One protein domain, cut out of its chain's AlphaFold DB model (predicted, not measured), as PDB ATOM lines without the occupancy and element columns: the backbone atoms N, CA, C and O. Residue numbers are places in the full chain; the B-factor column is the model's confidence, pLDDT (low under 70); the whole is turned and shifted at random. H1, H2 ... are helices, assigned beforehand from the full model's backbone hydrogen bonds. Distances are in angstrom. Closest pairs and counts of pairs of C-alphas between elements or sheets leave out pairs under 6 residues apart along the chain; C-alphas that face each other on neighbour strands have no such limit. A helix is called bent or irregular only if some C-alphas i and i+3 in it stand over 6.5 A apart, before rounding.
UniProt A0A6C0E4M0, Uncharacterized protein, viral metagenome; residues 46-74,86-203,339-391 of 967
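What this domain is: This is residues 46 to 74, 86 to 203 and 339 to 391 of the 967 residues of an uncharacterized protein of viral metagenome (UniProt A0A6C0E4M0). Two long helices, H1 and H3, overlap over part of their lengths and run opposite ways to make a spine, and H5 crosses both as part of a loose core. H6 crosses H1, and its residues 195 to 203 stick out free; H4 lies across the far end of H3, while H8 lies farther out near H5, joined to the rest by a long loop. The printed part has 200 residues with nine named helices, H1 to H9 in order, and no named strand: the class is all helix, the packing mostly crossed. It is only just loose, close to compact, with a radius of gyration of the C-alphas of 19.9 A, and elongated, spanning 65 by 40 by 38 A.

Where its parts are: Find C-alpha 46 at (105.399, 7.303, 389.677); from there H1, residues 46 to 70, runs 36.0 A. Next come H2, residues 88 to 95, and H3, residues 99 to 119, 30.4 A long. H4, residues 126 to 142, has a kink of 50 degrees near residue 134. H5, residues 164 to 181, is 25.5 A long; H6, residues 183 to 203, runs 30.2 A to C-alpha 203 at (104.355, 7.872, 351.700). Then look for H7, residues 339 to 344, irregular with C-alphas 340 and 343 7.0 A apart; H8, residues 364 to 377; and H9, residues 382 to 390, ending at C-alpha 390 (114.204, 11.824, 398.670).

How they stand to each other: Begin at the hub, H1, which touches H2, H3, H5, H6 and H7. Its closest C-alphas to H3 are Ile 58 and Phe 101, 7.0 A, at a shallow tilt of 13 degrees, opposite ways. H6 touches H1 at Ile 60 and Tyr 190, closest C-alphas 5.4 A, at a steep tilt of 55 degrees. H5 touches H3 at Thr 109 and Tyr 168, closest C-alphas 5.7 A. H7 touches H9 at Pro 343 and Leu 382, closest C-alphas 5.0 A. H5 and H8 are near each other; H4 and H5 are apart. Every O i to N i+4 pair is within hydrogen-bond range in H1, H2, H3, H5, H6 and H9, against 8 of 13 in H4, 5 of 10 in H8 and 0 of 2 in H7, where 0 of 3 O i to N i+3 pairs are.

The domain as a whole: The C-alphas of Val 74 and Glu 149, the two farthest apart, are 69.3 A apart. Two cuts leave gaps of 12.6 A between C-alphas 74 and 86 and 30.5 A between C-alphas 203 and 339. The links H4 to H5 and H7 to H8 are long. The mean pLDDT of the printed part is 75.9; look for values under 70 at, among others, residues 145 to 153 and 341 to 376.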
ATOM      1  N   SER A  46     105.953   6.537 390.802       81.25
ATOM      2  CA  SER A  46     105.399   7.303 389.677       81.25
ATOM      3  C   SER A  46     105.974   8.718 389.587       81.25
ATOM      4  O   SER A  46     106.213   9.199 388.481       81.25
ATOM      5  N   PHE A  47     106.303   9.354 390.721       85.88
ATOM      6  CA  PHE A  47     106.991  10.650 390.743       85.88
ATOM      7  C   PHE A  47     108.307  10.592 389.949       85.88
ATOM      8  O   PHE A  47     108.606  11.479 389.142       85.88
ATOM      9  N   TYR A  48     109.077   9.516 390.145       84.69
ATOM     10  CA  TYR A  48     110.346   9.294 389.456       84.69
ATOM     11  C   TYR A  48     110.145   8.883 387.992       84.69
ATOM     12  O   TYR A  48     110.846   9.387 387.113       84.69
ATOM     13  N   GLU A  49     109.176   8.011 387.703       83.12
ATOM     14  CA  GLU A  49     108.836   7.621 386.329       83.12
ATOM     15  C   GLU A  49     108.390   8.825 385.483       83.12
ATOM     16  O   GLU A  49     108.784   8.933 384.317       83.12
ATOM     17  N   ASP A  50     107.614   9.747 386.059       84.44
ATOM     18  CA  ASP A  50     107.185  10.974 385.386       84.44
ATOM     19  C   ASP A  50     108.367  11.918 385.134       84.44
ATOM     20  O   ASP A  50     108.537  12.400 384.012       84.44
ATOM     21  N   LEU A  51     109.253  12.113 386.122       88.62
ATOM     22  CA  LEU A  51     110.500  12.865 385.934       88.62
ATOM     23  C   LEU A  51     111.304  12.320 384.744       88.62
ATOM     24  O   LEU A  51     111.674  13.076 383.844       88.62
ATOM     25  N   PHE A  52     111.561  11.011 384.718       89.00
ATOM     26  CA  PHE A  52     112.352  10.390 383.656       89.00
ATOM     27  C   PHE A  52     111.652  10.437 382.298       89.00
ATOM     28  O   PHE A  52     112.307  10.672 381.283       89.00
ATOM     29  N   SER A  53     110.327  10.292 382.264       85.94
ATOM     30  CA  SER A  53     109.538  10.412 381.032       85.94
ATOM     31  C   SER A  53     109.594  11.835 380.462       85.94
ATOM     32  O   SER A  53     109.815  12.013 379.262       85.94
ATOM     33  N   LYS A  54     109.470  12.855 381.321       87.19
ATOM     34  CA  LYS A  54     109.596  14.277 380.970       87.19
ATOM     35  C   LYS A  54     111.004  14.617 380.456       87.19
ATOM     36  O   LYS A  54     111.137  15.276 379.424       87.19
ATOM     37  N   VAL A  55     112.052  14.108 381.110       90.44
ATOM     38  CA  VAL A  55     113.450  14.263 380.663       90.44
ATOM     39  C   VAL A  55     113.681  13.588 379.309       90.44
ATOM     40  O   VAL A  55     114.199  14.224 378.392       90.44
ATOM     41  N   LEU A  56     113.247  12.333 379.151       90.94
ATOM     42  CA  LEU A  56     113.359  11.580 377.901       90.94
ATOM     43  C   LEU A  56     112.680  12.315 376.737       90.94
ATOM     44  O   LEU A  56     113.257  12.426 375.654       90.94
ATOM     45  N   ARG A  57     111.479  12.862 376.969       89.00
ATOM     46  CA  ARG A  57     110.749  13.656 375.974       89.00
ATOM     47  C   ARG A  57     111.535  14.896 375.546       89.00
ATOM     48  O   ARG A  57     111.706  15.089 374.346       89.00
ATOM     49  N   ILE A  58     112.069  15.679 376.493       91.62
ATOM     50  CA  ILE A  58     112.933  16.830 376.173       91.62
ATOM     51  C   ILE A  58     114.122  16.393 375.319       91.62
ATOM     52  O   ILE A  58     114.435  17.068 374.337       91.62
ATOM     53  N   CYS A  59     114.778  15.283 375.667       91.00
ATOM     54  CA  CYS A  59     115.919  14.795 374.900       91.00
ATOM     55  C   CYS A  59     115.536  14.515 373.443       91.00
ATOM     56  O   CYS A  59     116.167  15.039 372.527       91.00
ATOM     57  N   ILE A  60     114.469  13.741 373.230       90.94
ATOM     58  CA  ILE A  60     114.004  13.352 371.893       90.94
ATOM     59  C   ILE A  60     113.538  14.570 371.086       90.94
ATOM     60  O   ILE A  60     113.863  14.685 369.905       90.94
ATOM     61  N   ASP A  61     112.767  15.471 371.697       89.00
ATOM     62  CA  ASP A  61     112.222  16.647 371.015       89.00
ATOM     63  C   ASP A  61     113.333  17.639 370.646       89.00
ATOM     64  O   ASP A  61     113.355  18.129 369.519       89.00
ATOM     65  N   THR A  62     114.315  17.849 371.527       90.06
ATOM     66  CA  THR A  62     115.458  18.730 371.242       90.06
ATOM     67  C   THR A  62     116.329  18.174 370.118       90.06
ATOM     68  O   THR A  62     116.649  18.913 369.188       90.06
ATOM     69  N   LEU A  63     116.703  16.887 370.170       89.94
ATOM     70  CA  LEU A  63     117.496  16.258 369.105       89.94
ATOM     71  C   LEU A  63     116.791  16.386 367.747       89.94
ATOM     72  O   LEU A  63     117.411  16.739 366.745       89.94
ATOM     73  N   PHE A  64     115.471  16.189 367.738       88.50
ATOM     74  CA  PHE A  64     114.639  16.362 366.553       88.50
ATOM     75  C   PHE A  64     114.631  17.801 366.033       88.50
ATOM     76  O   PHE A  64     114.841  18.010 364.839       88.50
ATOM     77  N   THR A  65     114.464  18.800 366.900       88.00
ATOM     78  CA  THR A  65     114.507  20.213 366.500       88.00
ATOM     79  C   THR A  65     115.884  20.633 365.984       88.00
ATOM     80  O   THR A  65     115.955  21.281 364.944       88.00
ATOM     81  N   ILE A  66     116.976  20.251 366.657       87.12
ATOM     82  CA  ILE A  66     118.339  20.599 366.221       87.12
ATOM     83  C   ILE A  66     118.613  20.022 364.828       87.12
ATOM     84  O   ILE A  66     119.108  20.737 363.958       87.12
ATOM     85  N   ASN A  67     118.245  18.761 364.590       85.56
ATOM     86  CA  ASN A  67     118.469  18.133 363.292       85.56
ATOM     87  C   ASN A  67     117.592  18.742 362.183       85.56
ATOM     88  O   ASN A  67     118.059  18.935 361.062       85.56
ATOM     89  N   GLN A  68     116.345  19.120 362.491       85.06
ATOM     90  CA  GLN A  68     115.490  19.832 361.534       85.06
ATOM     91  C   GLN A  68     116.037  21.211 361.155       85.06
ATOM     92  O   GLN A  68     115.898  21.611 360.003       85.06
ATOM     93  N   LEU A  69     116.653  21.929 362.097       83.81
ATOM     94  CA  LEU A  69     117.261  23.235 361.833       83.81
ATOM     95  C   LEU A  69     118.579  23.128 361.055       83.81
ATOM     96  O   LEU A  69     118.923  24.060 360.339       83.81
ATOM     97  N   ALA A  70     119.291  22.002 361.159       80.00
ATOM     98  CA  ALA A  70     120.528  21.757 360.415       80.00
ATOM     99  C   ALA A  70     120.294  21.330 358.949       80.00
ATOM    100  O   ALA A  70     121.168  21.505 358.104       80.00
ATOM    101  N   ALA A  71     119.117  20.786 358.621       71.50
ATOM    102  CA  ALA A  71     118.798  20.262 357.288       71.50
ATOM    103  C   ALA A  71     118.732  21.292 356.124       71.50
ATOM    104  O   ALA A  71     119.151  20.941 355.017       71.50
ATOM    105  N   PRO A  72     118.231  22.538 356.286       59.00
ATOM    106  CA  PRO A  72     117.994  23.447 355.156       59.00
ATOM    107  C   PRO A  72     119.266  24.029 354.523       59.00
ATOM    108  O   PRO A  72     119.268  24.318 353.327       59.00
ATOM    109  N   GLU A  73     120.354  24.180 355.283       55.34
ATOM    110  CA  GLU A  73     121.601  24.780 354.773       55.34
ATOM    111  C   GLU A  73     122.414  23.824 353.887       55.34
ATOM    112  O   GLU A  73     123.228  24.269 353.082       55.34
ATOM    113  N   VAL A  74     122.165  22.514 353.971       54.16
ATOM    114  CA  VAL A  74     122.938  21.499 353.234       54.16
ATOM    115  C   VAL A  74     122.393  21.277 351.816       54.16
ATOM    116  O   VAL A  74     123.153  20.974 350.901       54.16
ATOM    117  N   PRO A  86     125.493  13.682 362.445       81.25
ATOM    118  CA  PRO A  86     125.266  14.634 363.522       81.25
ATOM    119  C   PRO A  86     125.889  14.110 364.823       81.25
ATOM    120  O   PRO A  86     125.732  12.935 365.160       81.25
ATOM    121  N   ASP A  87     126.596  14.977 365.556       88.31
ATOM    122  CA  ASP A  87     127.157  14.665 366.881       88.31
ATOM    123  C   ASP A  87     126.028  14.600 367.925       88.31
ATOM    124  O   ASP A  87     125.857  15.494 368.758       88.31
ATOM    125  N   LEU A  88     125.206  13.549 367.845       87.75
ATOM    126  CA  LEU A  88     124.059  13.335 368.731       87.75
ATOM    127  C   LEU A  88     124.498  13.220 370.196       87.75
ATOM    128  O   LEU A  88     123.803  13.698 371.092       87.75
ATOM    129  N   GLU A  89     125.680  12.653 370.453       85.88
ATOM    130  CA  GLU A  89     126.237  12.592 371.802       85.88
ATOM    131  C   GLU A  89     126.592  13.982 372.342       85.88
ATOM    132  O   GLU A  89     126.276  14.306 373.490       85.88
ATOM    133  N   GLY A  90     127.243  14.826 371.536       86.31
ATOM    134  CA  GLY A  90     127.536  16.211 371.899       86.31
ATOM    135  C   GLY A  90     126.284  17.042 372.113       86.31
ATOM    136  O   GLY A  90     126.231  17.837 373.054       86.31
ATOM    137  N   GLN A  91     125.251  16.815 371.306       88.06
ATOM    138  CA  GLN A  91     123.947  17.447 371.490       88.06
ATOM    139  C   GLN A  91     123.284  16.996 372.798       88.06
ATOM    140  O   GLN A  91     122.845  17.850 373.569       88.06
ATOM    141  N   LEU A  92     123.305  15.697 373.126       86.56
ATOM    142  CA  LEU A  92     122.813  15.178 374.409       86.56
ATOM    143  C   LEU A  92     123.540  15.788 375.609       86.56
ATOM    144  O   LEU A  92     122.892  16.174 376.582       86.56
ATOM    145  N   ARG A  93     124.866  15.978 375.525       85.00
ATOM    146  CA  ARG A  93     125.644  16.677 376.569       85.00
ATOM    147  C   ARG A  93     125.211  18.131 376.776       85.00
ATOM    148  O   ARG A  93     125.439  18.685 377.849       85.00
ATOM    149  N   ASN A  94     124.611  18.763 375.769       88.25
ATOM    150  CA  ASN A  94     124.137  20.143 375.849       88.25
ATOM    151  C   ASN A  94     122.670  20.261 376.284       88.25
ATOM    152  O   ASN A  94     122.270  21.348 376.696       88.25
ATOM    153  N   ILE A  95     121.884  19.177 376.264       87.56
ATOM    154  CA  ILE A  95     120.470  19.205 376.682       87.56
ATOM    155  C   ILE A  95     120.320  19.646 378.141       87.56
ATOM    156  O   ILE A  95     119.416  20.416 378.462       87.56
ATOM    157  N   THR A  96     121.252  19.259 379.013       86.44
ATOM    158  CA  THR A  96     121.257  19.669 380.428       86.44
ATOM    159  C   THR A  96     121.455  21.175 380.633       86.44
ATOM    160  O   THR A  96     121.239  21.676 381.731       86.44
ATOM    161  N   LYS A  97     121.844  21.917 379.586       88.38
ATOM    162  CA  LYS A  97     122.019  23.378 379.609       88.38
ATOM    163  C   LYS A  97     120.783  24.136 379.122       88.38
ATOM    164  O   LYS A  97     120.778  25.364 379.170       88.38
ATOM    165  N   LEU A  98     119.754  23.442 378.633       87.25
ATOM    166  CA  LEU A  98     118.553  24.075 378.094       87.25
ATOM    167  C   LEU A  98     117.670  24.626 379.213       87.25
ATOM    168  O   LEU A  98     117.450  23.971 380.231       87.25
ATOM    169  N   SER A  99     117.078  25.801 378.990       88.00
ATOM    170  CA  SER A  99     116.119  26.399 379.928       88.00
ATOM    171  C   SER A  99     114.930  25.475 380.203       88.00
ATOM    172  O   SER A  99     114.552  25.308 381.358       88.00
ATOM    173  N   ALA A 100     114.398  24.810 379.171       85.19
ATOM    174  CA  ALA A 100     113.302  23.850 379.299       85.19
ATOM    175  C   ALA A 100     113.633  22.699 380.264       85.19
ATOM    176  O   ALA A 100     112.786  22.308 381.065       85.19
ATOM    177  N   PHE A 101     114.874  22.198 380.236       89.06
ATOM    178  CA  PHE A 101     115.332  21.149 381.146       89.06
ATOM    179  C   PHE A 101     115.289  21.631 382.601       89.06
ATOM    180  O   PHE A 101     114.690  20.982 383.456       89.06
ATOM    181  N   TYR A 102     115.812  22.828 382.872       90.25
ATOM    182  CA  TYR A 102     115.749  23.433 384.202       90.25
ATOM    183  C   TYR A 102     114.320  23.742 384.664       90.25
ATOM    184  O   TYR A 102     114.017  23.571 385.844       90.25
ATOM    185  N   THR A 103     113.428  24.157 383.761       88.31
ATOM    186  CA  THR A 103     112.010  24.394 384.077       88.31
ATOM    187  C   THR A 103     111.332  23.123 384.589       88.31
ATOM    188  O   THR A 103     110.645  23.181 385.608       88.31
ATOM    189  N   ILE A 104     111.571  21.968 383.953       89.06
ATOM    190  CA  ILE A 104     111.023  20.682 384.419       89.06
ATOM    191  C   ILE A 104     111.544  20.332 385.814       89.06
ATOM    192  O   ILE A 104     110.758  19.950 386.679       89.06
ATOM    193  N   LEU A 105     112.843  20.501 386.061       92.06
ATOM    194  CA  LEU A 105     113.437  20.188 387.364       92.06
ATOM    195  C   LEU A 105     112.925  21.110 388.476       92.06
ATOM    196  O   LEU A 105     112.641  20.639 389.576       92.06
ATOM    197  N   LYS A 106     112.755  22.410 388.199       90.12
ATOM    198  CA  LYS A 106     112.138  23.357 389.142       90.12
ATOM    199  C   LYS A 106     110.702  22.963 389.463       90.12
ATOM    200  O   LYS A 106     110.335  22.921 390.631       90.12
ATOM    201  N   LYS A 107     109.915  22.619 388.443       87.62
ATOM    202  CA  LYS A 107     108.534  22.166 388.626       87.62
ATOM    203  C   LYS A 107     108.467  20.903 389.489       87.62
ATOM    204  O   LYS A 107     107.768  20.900 390.492       87.62
ATOM    205  N   LYS A 108     109.292  19.896 389.186       90.12
ATOM    206  CA  LYS A 108     109.410  18.658 389.978       90.12
ATOM    207  C   LYS A 108     109.887  18.890 391.410       90.12
ATOM    208  O   LYS A 108     109.482  18.175 392.322       90.12
ATOM    209  N   THR A 109     110.729  19.900 391.617       91.25
ATOM    210  CA  THR A 109     111.120  20.341 392.960       91.25
ATOM    211  C   THR A 109     109.906  20.873 393.718       91.25
ATOM    212  O   THR A 109     109.675  20.464 394.848       91.25
ATOM    213  N   GLU A 110     109.094  21.741 393.110       87.56
ATOM    214  CA  GLU A 110     107.884  22.254 393.765       87.56
ATOM    215  C   GLU A 110     106.831  21.165 393.997       87.56
ATOM    216  O   GLU A 110     106.227  21.153 395.064       87.56
ATOM    217  N   GLU A 111     106.649  20.226 393.064       86.00
ATOM    218  CA  GLU A 111     105.784  19.049 393.249       86.00
ATOM    219  C   GLU A 111     106.202  18.245 394.490       86.00
ATOM    220  O   GLU A 111     105.375  18.012 395.367       86.00
ATOM    221  N   TYR A 112     107.498  17.943 394.643       90.75
ATOM    222  CA  TYR A 112     108.040  17.266 395.828       90.75
ATOM    223  C   TYR A 112     107.668  17.975 397.142       90.75
ATOM    224  O   TYR A 112     107.228  17.341 398.103       90.75
ATOM    225  N   TYR A 113     107.804  19.303 397.196       88.31
ATOM    226  CA  TYR A 113     107.414  20.069 398.383       88.31
ATOM    227  C   TYR A 113     105.905  20.137 398.575       88.31
ATOM    228  O   TYR A 113     105.445  20.067 399.710       88.31
ATOM    229  N   ASN A 114     105.132  20.261 397.497       82.94
ATOM    230  CA  ASN A 114     103.676  20.256 397.572       82.94
ATOM    231  C   ASN A 114     103.165  18.922 398.135       82.94
ATOM    232  O   ASN A 114     102.257  18.947 398.963       82.94
ATOM    233  N   GLU A 115     103.770  17.783 397.773       84.19
ATOM    234  CA  GLU A 115     103.432  16.485 398.371       84.19
ATOM    235  C   GLU A 115     103.747  16.454 399.878       84.19
ATOM    236  O   GLU A 115     102.926  15.985 400.669       84.19
ATOM    237  N   ILE A 116     104.899  16.994 400.304       86.69
ATOM    238  CA  ILE A 116     105.249  17.114 401.733       86.69
ATOM    239  C   ILE A 116     104.242  18.004 402.464       86.69
ATOM    240  O   ILE A 116     103.765  17.647 403.541       86.69
ATOM    241  N   TYR A 117     103.915  19.163 401.899       84.06
ATOM    242  CA  TYR A 117     103.005  20.121 402.520       84.06
ATOM    243  C   TYR A 117     101.586  19.580 402.612       84.06
ATOM    244  O   TYR A 117     100.967  19.715 403.662       84.06
ATOM    245  N   SER A 118     101.108  18.922 401.556       78.56
ATOM    246  CA  SER A 118      99.815  18.240 401.540       78.56
ATOM    247  C   SER A 118      99.751  17.167 402.629       78.56
ATOM    248  O   SER A 118      98.825  17.148 403.434       78.56
ATOM    249  N   TYR A 119     100.795  16.341 402.733       82.25
ATOM    250  CA  TYR A 119     100.893  15.303 403.755       82.25
ATOM    251  C   TYR A 119     100.913  15.857 405.193       82.25
ATOM    252  O   TYR A 119     100.370  15.233 406.103       82.25
ATOM    253  N   LEU A 120     101.520  17.026 405.403       82.44
ATOM    254  CA  LEU A 120     101.553  17.715 406.698       82.44
ATOM    255  C   LEU A 120     100.348  18.645 406.927       82.44
ATOM    256  O   LEU A 120     100.355  19.405 407.895       82.44
ATOM    257  N   GLU A 121      99.342  18.601 406.047       82.44
ATOM    258  CA  GLU A 121      98.130  19.430 406.092       82.44
ATOM    259  C   GLU A 121      98.423  20.943 406.130       82.44
ATOM    260  O   GLU A 121      97.687  21.739 406.721       82.44
ATOM    261  N   PHE A 122      99.514  21.374 405.492       79.06
ATOM    262  CA  PHE A 122      99.815  22.793 405.356       79.06
ATOM    263  C   PHE A 122      98.910  23.450 404.304       79.06
ATOM    264  O   PHE A 122      98.757  22.918 403.200       79.06
ATOM    265  N   PRO A 123      98.347  24.640 404.587       68.62
ATOM    266  CA  PRO A 123      97.571  25.386 403.608       68.62
ATOM    267  C   PRO A 123      98.413  25.707 402.372       68.62
ATOM    268  O   PRO A 123      99.560  26.146 402.460       68.62
ATOM    269  N   THR A 124      97.825  25.552 401.191       60.94
ATOM    270  CA  THR A 124      98.517  25.772 399.916       60.94
ATOM    271  C   THR A 124      98.723  27.249 399.562       60.94
ATOM    272  O   THR A 124      99.342  27.526 398.533       60.94
ATOM    273  N   ASN A 125      98.274  28.211 400.379       68.00
ATOM    274  CA  ASN A 125      98.432  29.641 400.093       68.00
ATOM    275  C   ASN A 125      99.902  30.109 400.246       68.00
ATOM    276  O   ASN A 125     100.661  29.612 401.074       68.00
ATOM    277  N   SER A 126     100.343  31.049 399.404       59.00
ATOM    278  CA  SER A 126     101.767  31.395 399.235       59.00
ATOM    279  C   SER A 126     102.414  32.067 400.450       59.00
ATOM    280  O   SER A 126     103.618  31.916 400.660       59.00
ATOM    281  N   ARG A 127     101.638  32.792 401.265       61.88
ATOM    282  CA  ARG A 127     102.155  33.555 402.410       61.88
ATOM    283  C   ARG A 127     102.492  32.661 403.604       61.88
ATOM    284  O   ARG A 127     103.471  32.928 404.296       61.88
ATOM    285  N   GLU A 128     101.739  31.584 403.819       65.31
ATOM    286  CA  GLU A 128     102.001  30.632 404.907       65.31
ATOM    287  C   GLU A 128     103.105  29.625 404.556       65.31
ATOM    288  O   GLU A 128     103.815  29.170 405.453       65.31
ATOM    289  N   ARG A 129     103.351  29.353 403.264       67.31
ATOM    290  CA  ARG A 129     104.424  28.443 402.813       67.31
ATOM    291  C   ARG A 129     105.825  28.853 403.286       67.31
ATOM    292  O   ARG A 129     106.638  27.981 403.568       67.31
ATOM    293  N   CYS A 130     106.120  30.150 403.403       63.06
ATOM    294  CA  CYS A 130     107.430  30.609 403.890       63.06
ATOM    295  C   CYS A 130     107.641  30.300 405.382       63.06
ATOM    296  O   CYS A 130     108.736  29.912 405.773       63.06
ATOM    297  N   LEU A 131     106.588  30.414 406.202       65.62
ATOM    298  CA  LEU A 131     106.614  30.021 407.618       65.62
ATOM    299  C   LEU A 131     106.548  28.494 407.789       65.62
ATOM    300  O   LEU A 131     107.012  27.954 408.792       65.62
ATOM    301  N   ALA A 132     105.994  27.789 406.800       68.06
ATOM    302  CA  ALA A 132     105.887  26.340 406.812       68.06
ATOM    303  C   ALA A 132     107.249  25.638 406.733       68.06
ATOM    304  O   ALA A 132     107.349  24.538 407.256       68.06
ATOM    305  N   LEU A 133     108.300  26.235 406.155       70.12
ATOM    306  CA  LEU A 133     109.606  25.575 405.971       70.12
ATOM    307  C   LEU A 133     110.252  25.122 407.292       70.12
ATOM    308  O   LEU A 133     110.564  23.942 407.458       70.12
ATOM    309  N   GLU A 134     110.404  26.033 408.257       70.44
ATOM    310  CA  GLU A 134     111.016  25.720 409.560       70.44
ATOM    311  C   GLU A 134     110.169  24.711 410.345       70.44
ATOM    312  O   GLU A 134     110.682  23.759 410.941       70.44
ATOM    313  N   LYS A 135     108.845  24.870 410.273       81.19
ATOM    314  CA  LYS A 135     107.894  23.952 410.901       81.19
ATOM    315  C   LYS A 135     107.902  22.575 410.227       81.19
ATOM    316  O   LYS A 135     107.801  21.573 410.920       81.19
ATOM    317  N   THR A 136     108.070  22.509 408.906       82.44
ATOM    318  CA  THR A 136     108.112  21.268 408.114       82.44
ATOM    319  C   THR A 136     109.297  20.410 408.520       82.44
ATOM    320  O   THR A 136     109.115  19.235 408.831       82.44
ATOM    321  N   ALA A 137     110.496  20.997 408.567       82.31
ATOM    322  CA  ALA A 137     111.698  20.285 408.984       82.31
ATOM    323  C   ALA A 137     111.537  19.719 410.404       82.31
ATOM    324  O   ALA A 137     111.790  18.537 410.628       82.31
ATOM    325  N   SER A 138     111.035  20.533 411.342       82.25
ATOM    326  CA  SER A 138     110.793  20.102 412.722       82.25
ATOM    327  C   SER A 138     109.722  19.011 412.836       82.25
ATOM    328  O   SER A 138     109.889  18.093 413.638       82.25
ATOM    329  N   LEU A 139     108.640  19.084 412.053       83.69
ATOM    330  CA  LEU A 139     107.583  18.068 412.045       83.69
ATOM    331  C   LEU A 139     108.084  16.739 411.479       83.69
ATOM    332  O   LEU A 139     107.854  15.703 412.093       83.69
ATOM    333  N   LEU A 140     108.798  16.754 410.349       81.44
ATOM    334  CA  LEU A 140     109.364  15.536 409.759       81.44
ATOM    335  C   LEU A 140     110.422  14.902 410.665       81.44
ATOM    336  O   LEU A 140     110.473  13.681 410.769       81.44
ATOM    337  N   GLU A 141     111.226  15.711 411.360       80.25
ATOM    338  CA  GLU A 141     112.160  15.213 412.375       80.25
ATOM    339  C   GLU A 141     111.418  14.509 413.520       80.25
ATOM    340  O   GLU A 141     111.814  13.422 413.935       80.25
ATOM    341  N   GLY A 142     110.299  15.083 413.978       75.94
ATOM    342  CA  GLY A 142     109.423  14.471 414.980       75.94
ATOM    343  C   GLY A 142     108.698  13.204 414.507       75.94
ATOM    344  O   GLY A 142     108.248  12.425 415.343       75.94
ATOM    345  N   LEU A 143     108.601  12.978 413.192       78.56
ATOM    346  CA  LEU A 143     107.994  11.790 412.571       78.56
ATOM    347  C   LEU A 143     109.008  10.681 412.240       78.56
ATOM    348  O   LEU A 143     108.619   9.636 411.701       78.56
ATOM    349  N   LYS A 144     110.302  10.883 412.526       79.06
ATOM    350  CA  LYS A 144     111.314   9.841 412.331       79.06
ATOM    351  C   LYS A 144     111.091   8.675 413.282       79.06
ATOM    352  O   LYS A 144     110.731   8.847 414.443       79.06
ATOM    353  N   ASP A 145     111.391   7.478 412.794       62.97
ATOM    354  CA  ASP A 145     111.470   6.289 413.637       62.97
ATOM    355  C   ASP A 145     112.667   6.388 414.603       62.97
ATOM    356  O   ASP A 145     113.811   6.082 414.244       62.97
ATOM    357  N   LEU A 146     112.421   6.884 415.818       54.97
ATOM    358  CA  LEU A 146     113.462   7.085 416.827       54.97
ATOM    359  C   LEU A 146     113.785   5.809 417.623       54.97
ATOM    360  O   LEU A 146     114.894   5.712 418.149       54.97
ATOM    361  N   ASN A 147     112.885   4.816 417.664       50.00
ATOM    362  CA  ASN A 147     112.997   3.676 418.585       50.00
ATOM    363  C   ASN A 147     112.985   2.288 417.922       50.00
ATOM    364  O   ASN A 147     113.262   1.307 418.609       50.00
ATOM    365  N   GLY A 148     112.693   2.159 416.622       51.59
ATOM    366  CA  GLY A 148     112.556   0.844 415.977       51.59
ATOM    367  C   GLY A 148     111.386   0.012 416.524       51.59
ATOM    368  O   GLY A 148     111.277  -1.177 416.220       51.59
ATOM    369  N   GLU A 149     110.521   0.624 417.337       49.94
ATOM    370  CA  GLU A 149     109.223   0.082 417.714       49.94
ATOM    371  C   GLU A 149     108.245   0.419 416.589       49.94
ATOM    372  O   GLU A 149     108.108   1.570 416.185       49.94
ATOM    373  N   LYS A 150     107.613  -0.627 416.058       47.06
ATOM    374  CA  LYS A 150     106.929  -0.699 414.761       47.06
ATOM    375  C   LYS A 150     105.788   0.297 414.486       47.06
ATOM    376  O   LYS A 150     105.189   0.171 413.432       47.06
ATOM    377  N   ASP A 151     105.479   1.263 415.346       44.97
ATOM    378  CA  ASP A 151     104.137   1.868 415.337       44.97
ATOM    379  C   ASP A 151     104.012   3.351 414.951       44.97
ATOM    380  O   ASP A 151     102.887   3.825 414.815       44.97
ATOM    381  N   THR A 152     105.083   4.133 414.733       43.12
ATOM    382  CA  THR A 152     104.878   5.574 414.405       43.12
ATOM    383  C   THR A 152     105.864   6.230 413.441       43.12
ATOM    384  O   THR A 152     105.636   7.371 413.034       43.12
ATOM    385  N   GLY A 153     106.951   5.562 413.057       51.56
ATOM    386  CA  GLY A 153     108.004   6.141 412.223       51.56
ATOM    387  C   GLY A 153     107.625   6.279 410.747       51.56
ATOM    388  O   GLY A 153     108.124   5.540 409.897       51.56
ATOM    389  N   LYS A 154     106.751   7.238 410.427       71.81
ATOM    390  CA  LYS A 154     106.321   7.515 409.052       71.81
ATOM    391  C   LYS A 154     107.496   7.976 408.178       71.81
ATOM    392  O   LYS A 154     107.529   7.648 407.000       71.81
ATOM    393  N   THR A 155     108.512   8.634 408.734       81.94
ATOM    394  CA  THR A 155     109.677   9.126 407.977       81.94
ATOM    395  C   THR A 155     110.917   8.235 408.177       81.94
ATOM    396  O   THR A 155     111.194   7.830 409.313       81.94
ATOM    397  N   PRO A 156     111.711   7.924 407.121       83.94
ATOM    398  CA  PRO A 156     112.913   7.099 407.269       83.94
ATOM    399  C   PRO A 156     113.898   7.670 408.296       83.94
ATOM    400  O   PRO A 156     114.193   8.863 408.285       83.94
ATOM    401  N   ARG A 157     114.485   6.813 409.144       82.00
ATOM    402  CA  ARG A 157     115.413   7.223 410.219       82.00
ATOM    403  C   ARG A 157     116.593   8.075 409.731       82.00
ATOM    404  O   ARG A 157     117.046   8.967 410.437       82.00
ATOM    405  N   GLY A 158     117.097   7.781 408.533       83.38
ATOM    406  CA  GLY A 158     118.203   8.511 407.903       83.38
ATOM    407  C   GLY A 158     117.777   9.687 407.024       83.38
ATOM    408  O   GLY A 158     118.640  10.297 406.400       83.38
ATOM    409  N   TYR A 159     116.478   9.986 406.924       86.50
ATOM    410  CA  TYR A 159     116.004  11.117 406.134       86.50
ATOM    411  C   TYR A 159     116.483  12.422 406.766       86.50
ATOM    412  O   TYR A 159     116.435  12.590 407.980       86.50
ATOM    413  N   THR A 160     116.908  13.365 405.940       86.69
ATOM    414  CA  THR A 160     117.201  14.734 406.362       86.69
ATOM    415  C   THR A 160     116.410  15.639 405.444       86.69
ATOM    416  O   THR A 160     116.497  15.476 404.224       86.69
ATOM    417  N   TYR A 161     115.639  16.562 406.022       88.06
ATOM    418  CA  TYR A 161     114.938  17.569 405.240       88.06
ATOM    419  C   TYR A 161     115.963  18.419 404.490       88.06
ATOM    420  O   TYR A 161     116.888  18.957 405.097       88.06
ATOM    421  N   LYS A 162     115.813  18.479 403.170       89.19
ATOM    422  CA  LYS A 162     116.699  19.206 402.263       89.19
ATOM    423  C   LYS A 162     116.058  20.538 401.884       89.19
ATOM    424  O   LYS A 162     114.838  20.653 401.934       89.19
ATOM    425  N   SER A 163     116.861  21.530 401.512       87.94
ATOM    426  CA  SER A 163     116.378  22.794 400.953       87.94
ATOM    427  C   SER A 163     115.882  22.617 399.514       87.94
ATOM    428  O   SER A 163     116.136  21.601 398.854       87.94
ATOM    429  N   ARG A 164     115.152  23.613 398.992       87.81
ATOM    430  CA  ARG A 164     114.699  23.615 397.590       87.81
ATOM    431  C   ARG A 164     115.865  23.483 396.626       87.81
ATOM    432  O   ARG A 164     115.801  22.695 395.688       87.81
ATOM    433  N   GLU A 165     116.939  24.211 396.894       88.69
ATOM    434  CA  GLU A 165     118.172  24.194 396.121       88.69
ATOM    435  C   GLU A 165     118.829  22.812 396.175       88.69
ATOM    436  O   GLU A 165     119.233  22.294 395.139       88.69
ATOM    437  N   GLU A 166     118.880  22.172 397.344       89.25
ATOM    438  CA  GLU A 166     119.442  20.825 397.490       89.25
ATOM    439  C   GLU A 166     118.632  19.765 396.726       89.25
ATOM    440  O   GLU A 166     119.220  18.942 396.021       89.25
ATOM    441  N   ILE A 167     117.295  19.796 396.813       92.00
ATOM    442  CA  ILE A 167     116.419  18.892 396.042       92.00
ATOM    443  C   ILE A 167     116.565  19.146 394.543       92.00
ATOM    444  O   ILE A 167     116.732  18.200 393.775       92.00
ATOM    445  N   TYR A 168     116.570  20.407 394.118       91.06
ATOM    446  CA  TYR A 168     116.776  20.772 392.722       91.06
ATOM    447  C   TYR A 168     118.120  20.261 392.188       91.06
ATOM    448  O   TYR A 168     118.176  19.672 391.108       91.06
ATOM    449  N   MET A 169     119.201  20.432 392.953       88.81
ATOM    450  CA  MET A 169     120.529  19.944 392.581       88.81
ATOM    451  C   MET A 169     120.590  18.415 392.528       88.81
ATOM    452  O   MET A 169     121.226  17.857 391.631       88.81
ATOM    453  N   LEU A 170     119.899  17.728 393.440       88.88
ATOM    454  CA  LEU A 170     119.777  16.274 393.422       88.88
ATOM    455  C   LEU A 170     119.024  15.791 392.173       88.88
ATOM    456  O   LEU A 170     119.499  14.888 391.485       88.88
ATOM    457  N   LEU A 171     117.898  16.423 391.836       91.06
ATOM    458  CA  LEU A 171     117.129  16.119 390.627       91.06
ATOM    459  C   LEU A 171     117.932  16.403 389.350       91.06
ATOM    460  O   LEU A 171     117.908  15.594 388.425       91.06
ATOM    461  N   LEU A 172     118.690  17.503 389.314       90.44
ATOM    462  CA  LEU A 172     119.600  17.840 388.217       90.44
ATOM    463  C   LEU A 172     120.664  16.759 388.012       90.44
ATOM    464  O   LEU A 172     120.896  16.324 386.881       90.44
ATOM    465  N   PHE A 173     121.288  16.309 389.100       87.94
ATOM    466  CA  PHE A 173     122.263  15.226 389.059       87.94
ATOM    467  C   PHE A 173     121.634  13.934 388.521       87.94
ATOM    468  O   PHE A 173     122.146  13.345 387.569       87.94
ATOM    469  N   ILE A 174     120.490  13.531 389.074       88.00
ATOM    470  CA  ILE A 174     119.817  12.276 388.719       88.00
ATOM    471  C   ILE A 174     119.341  12.285 387.266       88.00
ATOM    472  O   ILE A 174     119.551  11.308 386.550       88.00
ATOM    473  N   ALA A 175     118.761  13.390 386.798       90.31
ATOM    474  CA  ALA A 175     118.349  13.539 385.407       90.31
ATOM    475  C   ALA A 175     119.550  13.510 384.445       90.31
ATOM    476  O   ALA A 175     119.467  12.908 383.375       90.31
ATOM    477  N   SER A 176     120.682  14.105 384.831       88.00
ATOM    478  CA  SER A 176     121.910  14.079 384.026       88.00
ATOM    479  C   SER A 176     122.495  12.667 383.922       88.00
ATOM    480  O   SER A 176     122.842  12.219 382.829       88.00
ATOM    481  N   GLU A 177     122.554  11.934 385.036       86.06
ATOM    482  CA  GLU A 177     123.012  10.542 385.042       86.06
ATOM    483  C   GLU A 177     122.055   9.614 384.297       86.06
ATOM    484  O   GLU A 177     122.504   8.719 383.587       86.06
ATOM    485  N   PHE A 178     120.747   9.852 384.388       88.19
ATOM    486  CA  PHE A 178     119.753   9.135 383.598       88.19
ATOM    487  C   PHE A 178     120.013   9.280 382.092       88.19
ATOM    488  O   PHE A 178     120.042   8.270 381.388       88.19
ATOM    489  N   ILE A 179     120.272  10.500 381.604       90.31
ATOM    490  CA  ILE A 179     120.631  10.738 380.196       90.31
ATOM    491  C   ILE A 179     121.923   9.996 379.844       90.31
ATOM    492  O   ILE A 179     121.994   9.329 378.815       90.31
ATOM    493  N   ARG A 180     122.945  10.079 380.706       87.25
ATOM    494  CA  ARG A 180     124.249   9.443 380.480       87.25
ATOM    495  C   ARG A 180     124.143   7.919 380.383       87.25
ATOM    496  O   ARG A 180     124.722   7.330 379.473       87.25
ATOM    497  N   LEU A 181     123.423   7.290 381.313       83.44
ATOM    498  CA  LEU A 181     123.257   5.835 381.393       83.44
ATOM    499  C   LEU A 181     122.420   5.275 380.240       83.44
ATOM    500  O   LEU A 181     122.656   4.151 379.814       83.44
ATOM    501  N   ASN A 182     121.475   6.062 379.723       87.31
ATOM    502  CA  ASN A 182     120.545   5.637 378.677       87.31
ATOM    503  C   ASN A 182     120.850   6.261 377.306       87.31
ATOM    504  O   ASN A 182     120.000   6.219 376.421       87.31
ATOM    505  N   LYS A 183     122.044   6.843 377.109       92.38
ATOM    506  CA  LYS A 183     122.376   7.631 375.907       92.38
ATOM    507  C   LYS A 183     122.097   6.893 374.595       92.38
ATOM    508  O   LYS A 183     121.475   7.464 373.707       92.38
ATOM    509  N   GLU A 184     122.495   5.626 374.504       91.88
ATOM    510  CA  GLU A 184     122.342   4.817 373.286       91.88
ATOM    511  C   GLU A 184     120.867   4.540 372.986       91.88
ATOM    512  O   GLU A 184     120.410   4.701 371.858       91.88
ATOM    513  N   ASP A 185     120.094   4.194 374.019       92.00
ATOM    514  CA  ASP A 185     118.667   3.915 373.873       92.00
ATOM    515  C   ASP A 185     117.890   5.205 373.525       92.00
ATOM    516  O   ASP A 185     116.975   5.176 372.701       92.00
ATOM    517  N   ILE A 186     118.282   6.360 374.083       92.56
ATOM    518  CA  ILE A 186     117.717   7.679 373.740       92.56
ATOM    519  C   ILE A 186     117.994   8.024 372.273       92.56
ATOM    520  O   ILE A 186     117.073   8.431 371.559       92.56
ATOM    521  N   ILE A 187     119.243   7.853 371.821       92.62
ATOM    522  CA  ILE A 187     119.638   8.074 370.422       92.62
ATOM    523  C   ILE A 187     118.801   7.184 369.507       92.62
ATOM    524  O   ILE A 187     118.208   7.686 368.552       92.62
ATOM    525  N   ARG A 188     118.655   5.899 369.838       94.38
ATOM    526  CA  ARG A 188     117.865   4.972 369.027       94.38
ATOM    527  C   ARG A 188     116.384   5.355 368.964       94.38
ATOM    528  O   ARG A 188     115.790   5.309 367.891       94.38
ATOM    529  N   ILE A 189     115.773   5.794 370.068       89.56
ATOM    530  CA  ILE A 189     114.382   6.285 370.047       89.56
ATOM    531  C   ILE A 189     114.244   7.519 369.145       89.56
ATOM    532  O   ILE A 189     113.252   7.655 368.420       89.56
ATOM    533  N   TYR A 190     115.224   8.421 369.183       93.19
ATOM    534  CA  TYR A 190     115.276   9.576 368.296       93.19
ATOM    535  C   TYR A 190     115.396   9.163 366.814       93.19
ATOM    536  O   TYR A 190     114.647   9.675 365.975       93.19
ATOM    537  N   GLU A 191     116.269   8.206 366.492       91.62
ATOM    538  CA  GLU A 191     116.397   7.643 365.142       91.62
ATOM    539  C   GLU A 191     115.071   7.050 364.669       91.62
ATOM    540  O   GLU A 191     114.591   7.421 363.602       91.62
ATOM    541  N   ILE A 192     114.406   6.238 365.499       89.56
ATOM    542  CA  ILE A 192     113.086   5.672 365.190       89.56
ATOM    543  C   ILE A 192     112.063   6.779 364.896       89.56
ATOM    544  O   ILE A 192     111.307   6.687 363.929       89.56
ATOM    545  N   LYS A 193     112.024   7.853 365.699       90.25
ATOM    546  CA  LYS A 193     111.121   8.997 365.463       90.25
ATOM    547  C   LYS A 193     111.397   9.661 364.108       90.25
ATOM    548  O   LYS A 193     110.450  10.056 363.425       90.25
ATOM    549  N   THR A 194     112.667   9.757 363.723       89.62
ATOM    550  CA  THR A 194     113.102  10.306 362.431       89.62
ATOM    551  C   THR A 194     112.718   9.374 361.283       89.62
ATOM    552  O   THR A 194     112.055   9.814 360.347       89.62
ATOM    553  N   GLU A 195     112.984   8.070 361.405       91.94
ATOM    554  CA  GLU A 195     112.571   7.050 360.435       91.94
ATOM    555  C   GLU A 195     111.053   7.076 360.205       91.94
ATOM    556  O   GLU A 195     110.596   7.036 359.064       91.94
ATOM    557  N   VAL A 196     110.248   7.197 361.266       83.94
ATOM    558  CA  VAL A 196     108.784   7.317 361.163       83.94
ATOM    559  C   VAL A 196     108.373   8.582 360.403       83.94
ATOM    560  O   VAL A 196     107.473   8.526 359.558       83.94
ATOM    561  N   ALA A 197     109.020   9.720 360.669       86.56
ATOM    562  CA  ALA A 197     108.753  10.971 359.960       86.56
ATOM    563  C   ALA A 197     109.125  10.876 358.469       86.56
ATOM    564  O   ALA A 197     108.354  11.323 357.611       86.56
ATOM    565  N   ASP A 198     110.243  10.225 358.150       88.25
ATOM    566  CA  ASP A 198     110.701   9.992 356.780       88.25
ATOM    567  C   ASP A 198     109.767   9.047 356.033       88.25
ATOM    568  O   ASP A 198     109.340   9.349 354.919       88.25
ATOM    569  N   ILE A 199     109.374   7.935 356.655       87.06
ATOM    570  CA  ILE A 199     108.417   6.973 356.095       87.06
ATOM    571  C   ILE A 199     107.081   7.670 355.800       87.06
ATOM    572  O   ILE A 199     106.520   7.496 354.714       87.06
ATOM    573  N   LYS A 200     106.597   8.524 356.714       83.12
ATOM    574  CA  LYS A 200     105.387   9.339 356.515       83.12
ATOM    575  C   LYS A 200     105.548  10.318 355.353       83.12
ATOM    576  O   LYS A 200     104.644  10.438 354.528       83.12
ATOM    577  N   THR A 201     106.699  10.973 355.243       88.62
ATOM    578  CA  THR A 201     107.000  11.918 354.158       88.62
ATOM    579  C   THR A 201     107.104  11.216 352.805       88.62
ATOM    580  O   THR A 201     106.487  11.655 351.837       88.62
ATOM    581  N   GLN A 202     107.807  10.085 352.728       87.69
ATOM    582  CA  GLN A 202     107.918   9.263 351.521       87.69
ATOM    583  C   GLN A 202     106.553   8.748 351.066       87.69
ATOM    584  O   GLN A 202     106.245   8.806 349.876       87.69
ATOM    585  N   TYR A 203     105.722   8.280 352.000       86.19
ATOM    586  CA  TYR A 203     104.355   7.872 351.700       86.19
ATOM    587  C   TYR A 203     103.544   9.039 351.127       86.19
ATOM    588  O   TYR A 203     102.972   8.910 350.047       86.19
ATOM    589  N   ILE A 339     114.525   1.819 379.280       80.25
ATOM    590  CA  ILE A 339     115.019   3.066 379.885       80.25
ATOM    591  C   ILE A 339     114.366   3.329 381.252       80.25
ATOM    592  O   ILE A 339     115.047   3.748 382.187       80.25
ATOM    593  N   LYS A 340     113.066   3.051 381.406       70.00
ATOM    594  CA  LYS A 340     112.362   3.186 382.695       70.00
ATOM    595  C   LYS A 340     112.822   2.160 383.741       70.00
ATOM    596  O   LYS A 340     112.875   2.479 384.924       70.00
ATOM    597  N   LEU A 341     113.198   0.949 383.313       65.00
ATOM    598  CA  LEU A 341     113.658  -0.159 384.173       65.00
ATOM    599  C   LEU A 341     115.184  -0.193 384.402       65.00
ATOM    600  O   LEU A 341     115.656  -0.786 385.376       65.00
ATOM    601  N   SER A 342     115.941   0.505 383.553       59.25
ATOM    602  CA  SER A 342     117.397   0.714 383.576       59.25
ATOM    603  C   SER A 342     117.992   1.252 384.888       59.25
ATOM    604  O   SER A 342     119.116   0.848 385.206       59.25
ATOM    605  N   PRO A 343     117.302   2.048 385.738       53.50
ATOM    606  CA  PRO A 343     117.898   2.550 386.969       53.50
ATOM    607  C   PRO A 343     118.116   1.483 388.059       53.50
ATOM    608  O   PRO A 343     118.199   1.853 389.222       53.50
ATOM    609  N   ARG A 344     118.216   0.187 387.707       49.38
ATOM    610  CA  ARG A 344     118.460  -0.980 388.577       49.38
ATOM    611  C   ARG A 344     119.842  -1.642 388.398       49.38
ATOM    612  O   ARG A 344     120.169  -2.542 389.167       49.38
ATOM    613  N   THR A 345     120.661  -1.250 387.416       42.22
ATOM    614  CA  THR A 345     121.984  -1.870 387.185       42.22
ATOM    615  C   THR A 345     123.120  -1.100 387.870       42.22
ATOM    616  O   THR A 345     123.191   0.127 387.823       42.22
ATOM    617  N   LYS A 346     124.023  -1.829 388.544       44.31
ATOM    618  CA  LYS A 346     125.233  -1.274 389.178       44.31
ATOM    619  C   LYS A 346     126.189  -0.772 388.097       44.31
ATOM    620  O   LYS A 346     126.509  -1.551 387.208       44.31
ATOM    621  N   ASN A 347     126.686   0.464 388.191       51.66
ATOM    622  CA  ASN A 347     127.699   0.967 387.256       51.66
ATOM    623  C   ASN A 347     128.719   1.930 387.882       51.66
ATOM    624  O   ASN A 347     128.444   2.620 388.863       51.66
ATOM    625  N   SER A 348     129.906   1.949 387.265       42.78
ATOM    626  CA  SER A 348     131.061   2.794 387.579       42.78
ATOM    627  C   SER A 348     130.864   4.240 387.111       42.78
ATOM    628  O   SER A 348     130.439   4.486 385.979       42.78
ATOM    629  N   TYR A 349     131.198   5.188 387.983       42.88
ATOM    630  CA  TYR A 349     131.006   6.629 387.812       42.88
ATOM    631  C   TYR A 349     132.099   7.289 386.946       42.88
ATOM    632  O   TYR A 349     133.273   6.941 387.062       42.88
ATOM    633  N   VAL A 350     131.719   8.272 386.115       41.81
ATOM    634  CA  VAL A 350     132.631   9.177 385.384       41.81
ATOM    635  C   VAL A 350     132.136  10.620 385.582       41.81
ATOM    636  O   VAL A 350     130.954  10.861 385.338       41.81
ATOM    637  N   PRO A 351     132.981  11.582 386.004       41.12
ATOM    638  CA  PRO A 351     132.545  12.952 386.282       41.12
ATOM    639  C   PRO A 351     131.979  13.688 385.062       41.12
ATOM    640  O   PRO A 351     132.585  13.683 383.992       41.12
ATOM    641  N   VAL A 352     130.841  14.369 385.242       42.44
ATOM    642  CA  VAL A 352     130.220  15.244 384.232       42.44
ATOM    643  C   VAL A 352     130.575  16.702 384.520       42.44
ATOM    644  O   VAL A 352     130.427  17.187 385.641       42.44
ATOM    645  N   ASP A 353     131.026  17.418 383.493       40.84
ATOM    646  CA  ASP A 353     131.494  18.800 383.595       40.84
ATOM    647  C   ASP A 353     130.318  19.789 383.421       40.84
ATOM    648  O   ASP A 353     129.900  20.105 382.304       40.84
ATOM    649  N   VAL A 354     129.742  20.265 384.531       43.25
ATOM    650  CA  VAL A 354     128.611  21.218 384.534       43.25
ATOM    651  C   VAL A 354     129.128  22.651 384.733       43.25
ATOM    652  O   VAL A 354     129.918  22.918 385.639       43.25
ATOM    653  N   LYS A 355     128.687  23.600 383.896       41.06
ATOM    654  CA  LYS A 355     128.902  25.047 384.094       41.06
ATOM    655  C   LYS A 355     127.555  25.720 384.391       41.06
ATOM    656  O   LYS A 355     126.730  25.768 383.479       41.06
ATOM    657  N   PRO A 356     127.315  26.244 385.605       37.75
ATOM    658  CA  PRO A 356     126.161  27.096 385.858       37.75
ATOM    659  C   PRO A 356     126.445  28.534 385.393       37.75
ATOM    660  O   PRO A 356     127.526  29.066 385.635       37.75
ATOM    661  N   SER A 357     125.467  29.172 384.747       40.53
ATOM    662  CA  SER A 357     125.438  30.627 384.554       40.53
ATOM    663  C   SER A 357     124.066  31.167 384.954       40.53
ATOM    664  O   SER A 357     123.168  31.262 384.122       40.53
ATOM    665  N   VAL A 358     123.899  31.479 386.238       40.62
ATOM    666  CA  VAL A 358     122.862  32.389 386.741       40.62
ATOM    667  C   VAL A 358     123.445  33.075 387.978       40.62
ATOM    668  O   VAL A 358     123.982  32.397 388.857       40.62
ATOM    669  N   ASP A 359     123.386  34.405 388.020       40.66
ATOM    670  CA  ASP A 359     123.941  35.215 389.106       40.66
ATOM    671  C   ASP A 359     123.290  34.865 390.456       40.66
ATOM    672  O   ASP A 359     122.066  34.867 390.588       40.66
ATOM    673  N   GLY A 360     124.123  34.544 391.456       47.31
ATOM    674  CA  GLY A 360     123.709  34.233 392.835       47.31
ATOM    675  C   GLY A 360     123.920  32.783 393.302       47.31
ATOM    676  O   GLY A 360     123.633  32.477 394.455       47.31
ATOM    677  N   VAL A 361     124.431  31.887 392.451       43.59
ATOM    678  CA  VAL A 361     124.685  30.471 392.788       43.59
ATOM    679  C   VAL A 361     126.115  30.285 393.320       43.59
ATOM    680  O   VAL A 361     127.042  30.903 392.796       43.59
ATOM    681  N   LYS A 362     126.289  29.435 394.352       45.97
ATOM    682  CA  LYS A 362     127.597  29.003 394.899       45.97
ATOM    683  C   LYS A 362     128.605  28.725 393.775       45.97
ATOM    684  O   LYS A 362     128.227  28.282 392.687       45.97
ATOM    685  N   SER A 363     129.891  28.961 394.028       51.12
ATOM    686  CA  SER A 363     130.926  28.764 393.008       51.12
ATOM    687  C   SER A 363     130.935  27.317 392.485       51.12
ATOM    688  O   SER A 363     130.617  26.376 393.214       51.12
ATOM    689  N   LYS A 364     131.326  27.116 391.214       43.88
ATOM    690  CA  LYS A 364     131.462  25.778 390.597       43.88
ATOM    691  C   LYS A 364     132.301  24.832 391.474       43.88
ATOM    692  O   LYS A 364     132.006  23.646 391.528       43.88
ATOM    693  N   GLU A 365     133.317  25.348 392.169       44.72
ATOM    694  CA  GLU A 365     134.195  24.582 393.063       44.72
ATOM    695  C   GLU A 365     133.565  24.235 394.417       44.72
ATOM    696  O   GLU A 365     133.825  23.149 394.931       44.72
ATOM    697  N   GLU A 366     132.690  25.073 394.975       56.84
ATOM    698  CA  GLU A 366     131.882  24.714 396.152       56.84
ATOM    699  C   GLU A 366     130.825  23.667 395.796       56.84
ATOM    700  O   GLU A 366     130.674  22.681 396.511       56.84
ATOM    701  N   LEU A 367     130.177  23.820 394.638       51.50
ATOM    702  CA  LEU A 367     129.242  22.840 394.083       51.50
ATOM    703  C   LEU A 367     129.924  21.502 393.776       51.50
ATOM    704  O   LEU A 367     129.383  20.452 394.102       51.50
ATOM    705  N   LEU A 368     131.124  21.512 393.190       47.59
ATOM    706  CA  LEU A 368     131.899  20.299 392.910       47.59
ATOM    707  C   LEU A 368     132.456  19.635 394.178       47.59
ATOM    708  O   LEU A 368     132.535  18.409 394.233       47.59
ATOM    709  N   ASN A 369     132.815  20.408 395.208       54.53
ATOM    710  CA  ASN A 369     133.216  19.859 396.506       54.53
ATOM    711  C   ASN A 369     132.024  19.294 397.289       54.53
ATOM    712  O   ASN A 369     132.176  18.256 397.932       54.53
ATOM    713  N   GLU A 370     130.837  19.898 397.185       54.53
ATOM    714  CA  GLU A 370     129.586  19.299 397.666       54.53
ATOM    715  C   GLU A 370     129.225  18.054 396.838       54.53
ATOM    716  O   GLU A 370     128.811  17.057 397.410       54.53
ATOM    717  N   LEU A 371     129.523  18.005 395.533       49.38
ATOM    718  CA  LEU A 371     129.396  16.804 394.689       49.38
ATOM    719  C   LEU A 371     130.432  15.696 394.987       49.38
ATOM    720  O   LEU A 371     130.355  14.625 394.389       49.38
ATOM    721  N   ARG A 372     131.319  15.823 395.989       52.00
ATOM    722  CA  ARG A 372     131.962  14.634 396.611       52.00
ATOM    723  C   ARG A 372     130.938  13.681 397.257       52.00
ATOM    724  O   ARG A 372     131.241  12.525 397.534       52.00
ATOM    725  N   VAL A 373     129.686  14.131 397.383       55.03
ATOM    726  CA  VAL A 373     128.439  13.350 397.496       55.03
ATOM    727  C   VAL A 373     128.332  12.204 396.467       55.03
ATOM    728  O   VAL A 373     127.532  11.300 396.656       55.03
ATOM    729  N   LEU A 374     129.127  12.163 395.401       53.88
ATOM    730  CA  LEU A 374     129.058  11.088 394.405       53.88
ATOM    731  C   LEU A 374     129.804   9.817 394.824       53.88
ATOM    732  O   LEU A 374     129.390   8.719 394.451       53.88
ATOM    733  N   ASP A 375     130.785   9.929 395.724       61.28
ATOM    734  CA  ASP A 375     131.429   8.755 396.317       61.28
ATOM    735  C   ASP A 375     130.465   7.969 397.223       61.28
ATOM    736  O   ASP A 375     130.492   6.738 397.226       61.28
ATOM    737  N   LYS A 376     129.524   8.639 397.917       69.94
ATOM    738  CA  LYS A 376     128.497   7.953 398.740       69.94
ATOM    739  C   LYS A 376     127.438   7.198 397.921       69.94
ATOM    740  O   LYS A 376     126.633   6.452 398.499       69.94
ATOM    741  N   PHE A 377     127.413   7.402 396.604       70.88
ATOM    742  CA  PHE A 377     126.488   6.748 395.679       70.88
ATOM    743  C   PHE A 377     127.158   5.716 394.775       70.88
ATOM    744  O   PHE A 377     126.480   5.096 393.955       70.88
ATOM    745  N   GLN A 378     128.459   5.468 394.946       69.44
ATOM    746  CA  GLN A 378     129.117   4.380 394.236       69.44
ATOM    747  C   GLN A 378     128.396   3.052 394.510       69.44
ATOM    748  O   GLN A 378     128.078   2.718 395.653       69.44
ATOM    749  N   ASN A 379     128.152   2.288 393.442       71.19
ATOM    750  CA  ASN A 379     127.436   1.008 393.456       71.19
ATOM    751  C   ASN A 379     125.943   1.075 393.816       71.19
ATOM    752  O   ASN A 379     125.347   0.013 394.011       71.19
ATOM    753  N   LYS A 380     125.345   2.270 393.879       71.62
ATOM    754  CA  LYS A 380     123.895   2.435 394.017       71.62
ATOM    755  C   LYS A 380     123.260   2.728 392.670       71.62
ATOM    756  O   LYS A 380     123.787   3.471 391.846       71.62
ATOM    757  N   SER A 381     122.109   2.124 392.463       78.06
ATOM    758  CA  SER A 381     121.221   2.371 391.344       78.06
ATOM    759  C   SER A 381     120.525   3.734 391.515       78.06
ATOM    760  O   SER A 381     120.392   4.218 392.643       78.06
ATOM    761  N   LEU A 382     120.068   4.386 390.434       76.56
ATOM    762  CA  LEU A 382     119.403   5.698 390.567       76.56
ATOM    763  C   LEU A 382     118.159   5.606 391.460       76.56
ATOM    764  O   LEU A 382     117.897   6.520 392.236       76.56
ATOM    765  N   ASN A 383     117.440   4.481 391.413       75.62
ATOM    766  CA  ASN A 383     116.293   4.245 392.287       75.62
ATOM    767  C   ASN A 383     116.700   4.146 393.760       75.62
ATOM    768  O   ASN A 383     116.011   4.688 394.618       75.62
ATOM    769  N   GLU A 384     117.825   3.500 394.074       79.38
ATOM    770  CA  GLU A 384     118.342   3.452 395.448       79.38
ATOM    771  C   GLU A 384     118.753   4.842 395.942       79.38
ATOM    772  O   GLU A 384     118.488   5.172 397.094       79.38
ATOM    773  N   ILE A 385     119.344   5.672 395.077       82.12
ATOM    774  CA  ILE A 385     119.691   7.064 395.404       82.12
ATOM    775  C   ILE A 385     118.421   7.872 395.686       82.12
ATOM    776  O   ILE A 385     118.334   8.527 396.722       82.12
ATOM    777  N   LEU A 386     117.424   7.792 394.802       83.06
ATOM    778  CA  LEU A 386     116.141   8.484 394.950       83.06
ATOM    779  C   LEU A 386     115.428   8.078 396.240       83.06
ATOM    780  O   LEU A 386     115.027   8.933 397.026       83.06
ATOM    781  N   VAL A 387     115.337   6.774 396.498       82.19
ATOM    782  CA  VAL A 387     114.734   6.242 397.721       82.19
ATOM    783  C   VAL A 387     115.506   6.685 398.957       82.19
ATOM    784  O   VAL A 387     114.897   7.114 399.928       82.19
ATOM    785  N   GLN A 388     116.833   6.608 398.948       85.06
ATOM    786  CA  GLN A 388     117.629   6.974 400.115       85.06
ATOM    787  C   GLN A 388     117.563   8.477 400.416       85.06
ATOM    788  O   GLN A 388     117.549   8.871 401.580       85.06
ATOM    789  N   GLU A 389     117.582   9.320 399.385       87.81
ATOM    790  CA  GLU A 389     117.783  10.759 399.549       87.81
ATOM    791  C   GLU A 389     116.495  11.573 399.528       87.81
ATOM    792  O   GLU A 389     116.472  12.653 400.122       87.81
ATOM    793  N   MET A 390     115.456  11.090 398.848       90.69
ATOM    794  CA  MET A 390     114.204  11.824 398.670       90.69
ATOM    795  C   MET A 390     113.027  11.185 399.393       90.69
ATOM    796  O   MET A 390     112.053  11.885 399.636       90.69
ATOM    797  N   ARG A 391     113.063   9.896 399.758       90.06
ATOM    798  CA  ARG A 391     111.926   9.293 400.466       90.06
ATOM    799  C   ARG A 391     111.765   9.946 401.835       90.06
ATOM    800  O   ARG A 391     112.606   9.768 402.711       90.06
TER     801      ARG A 391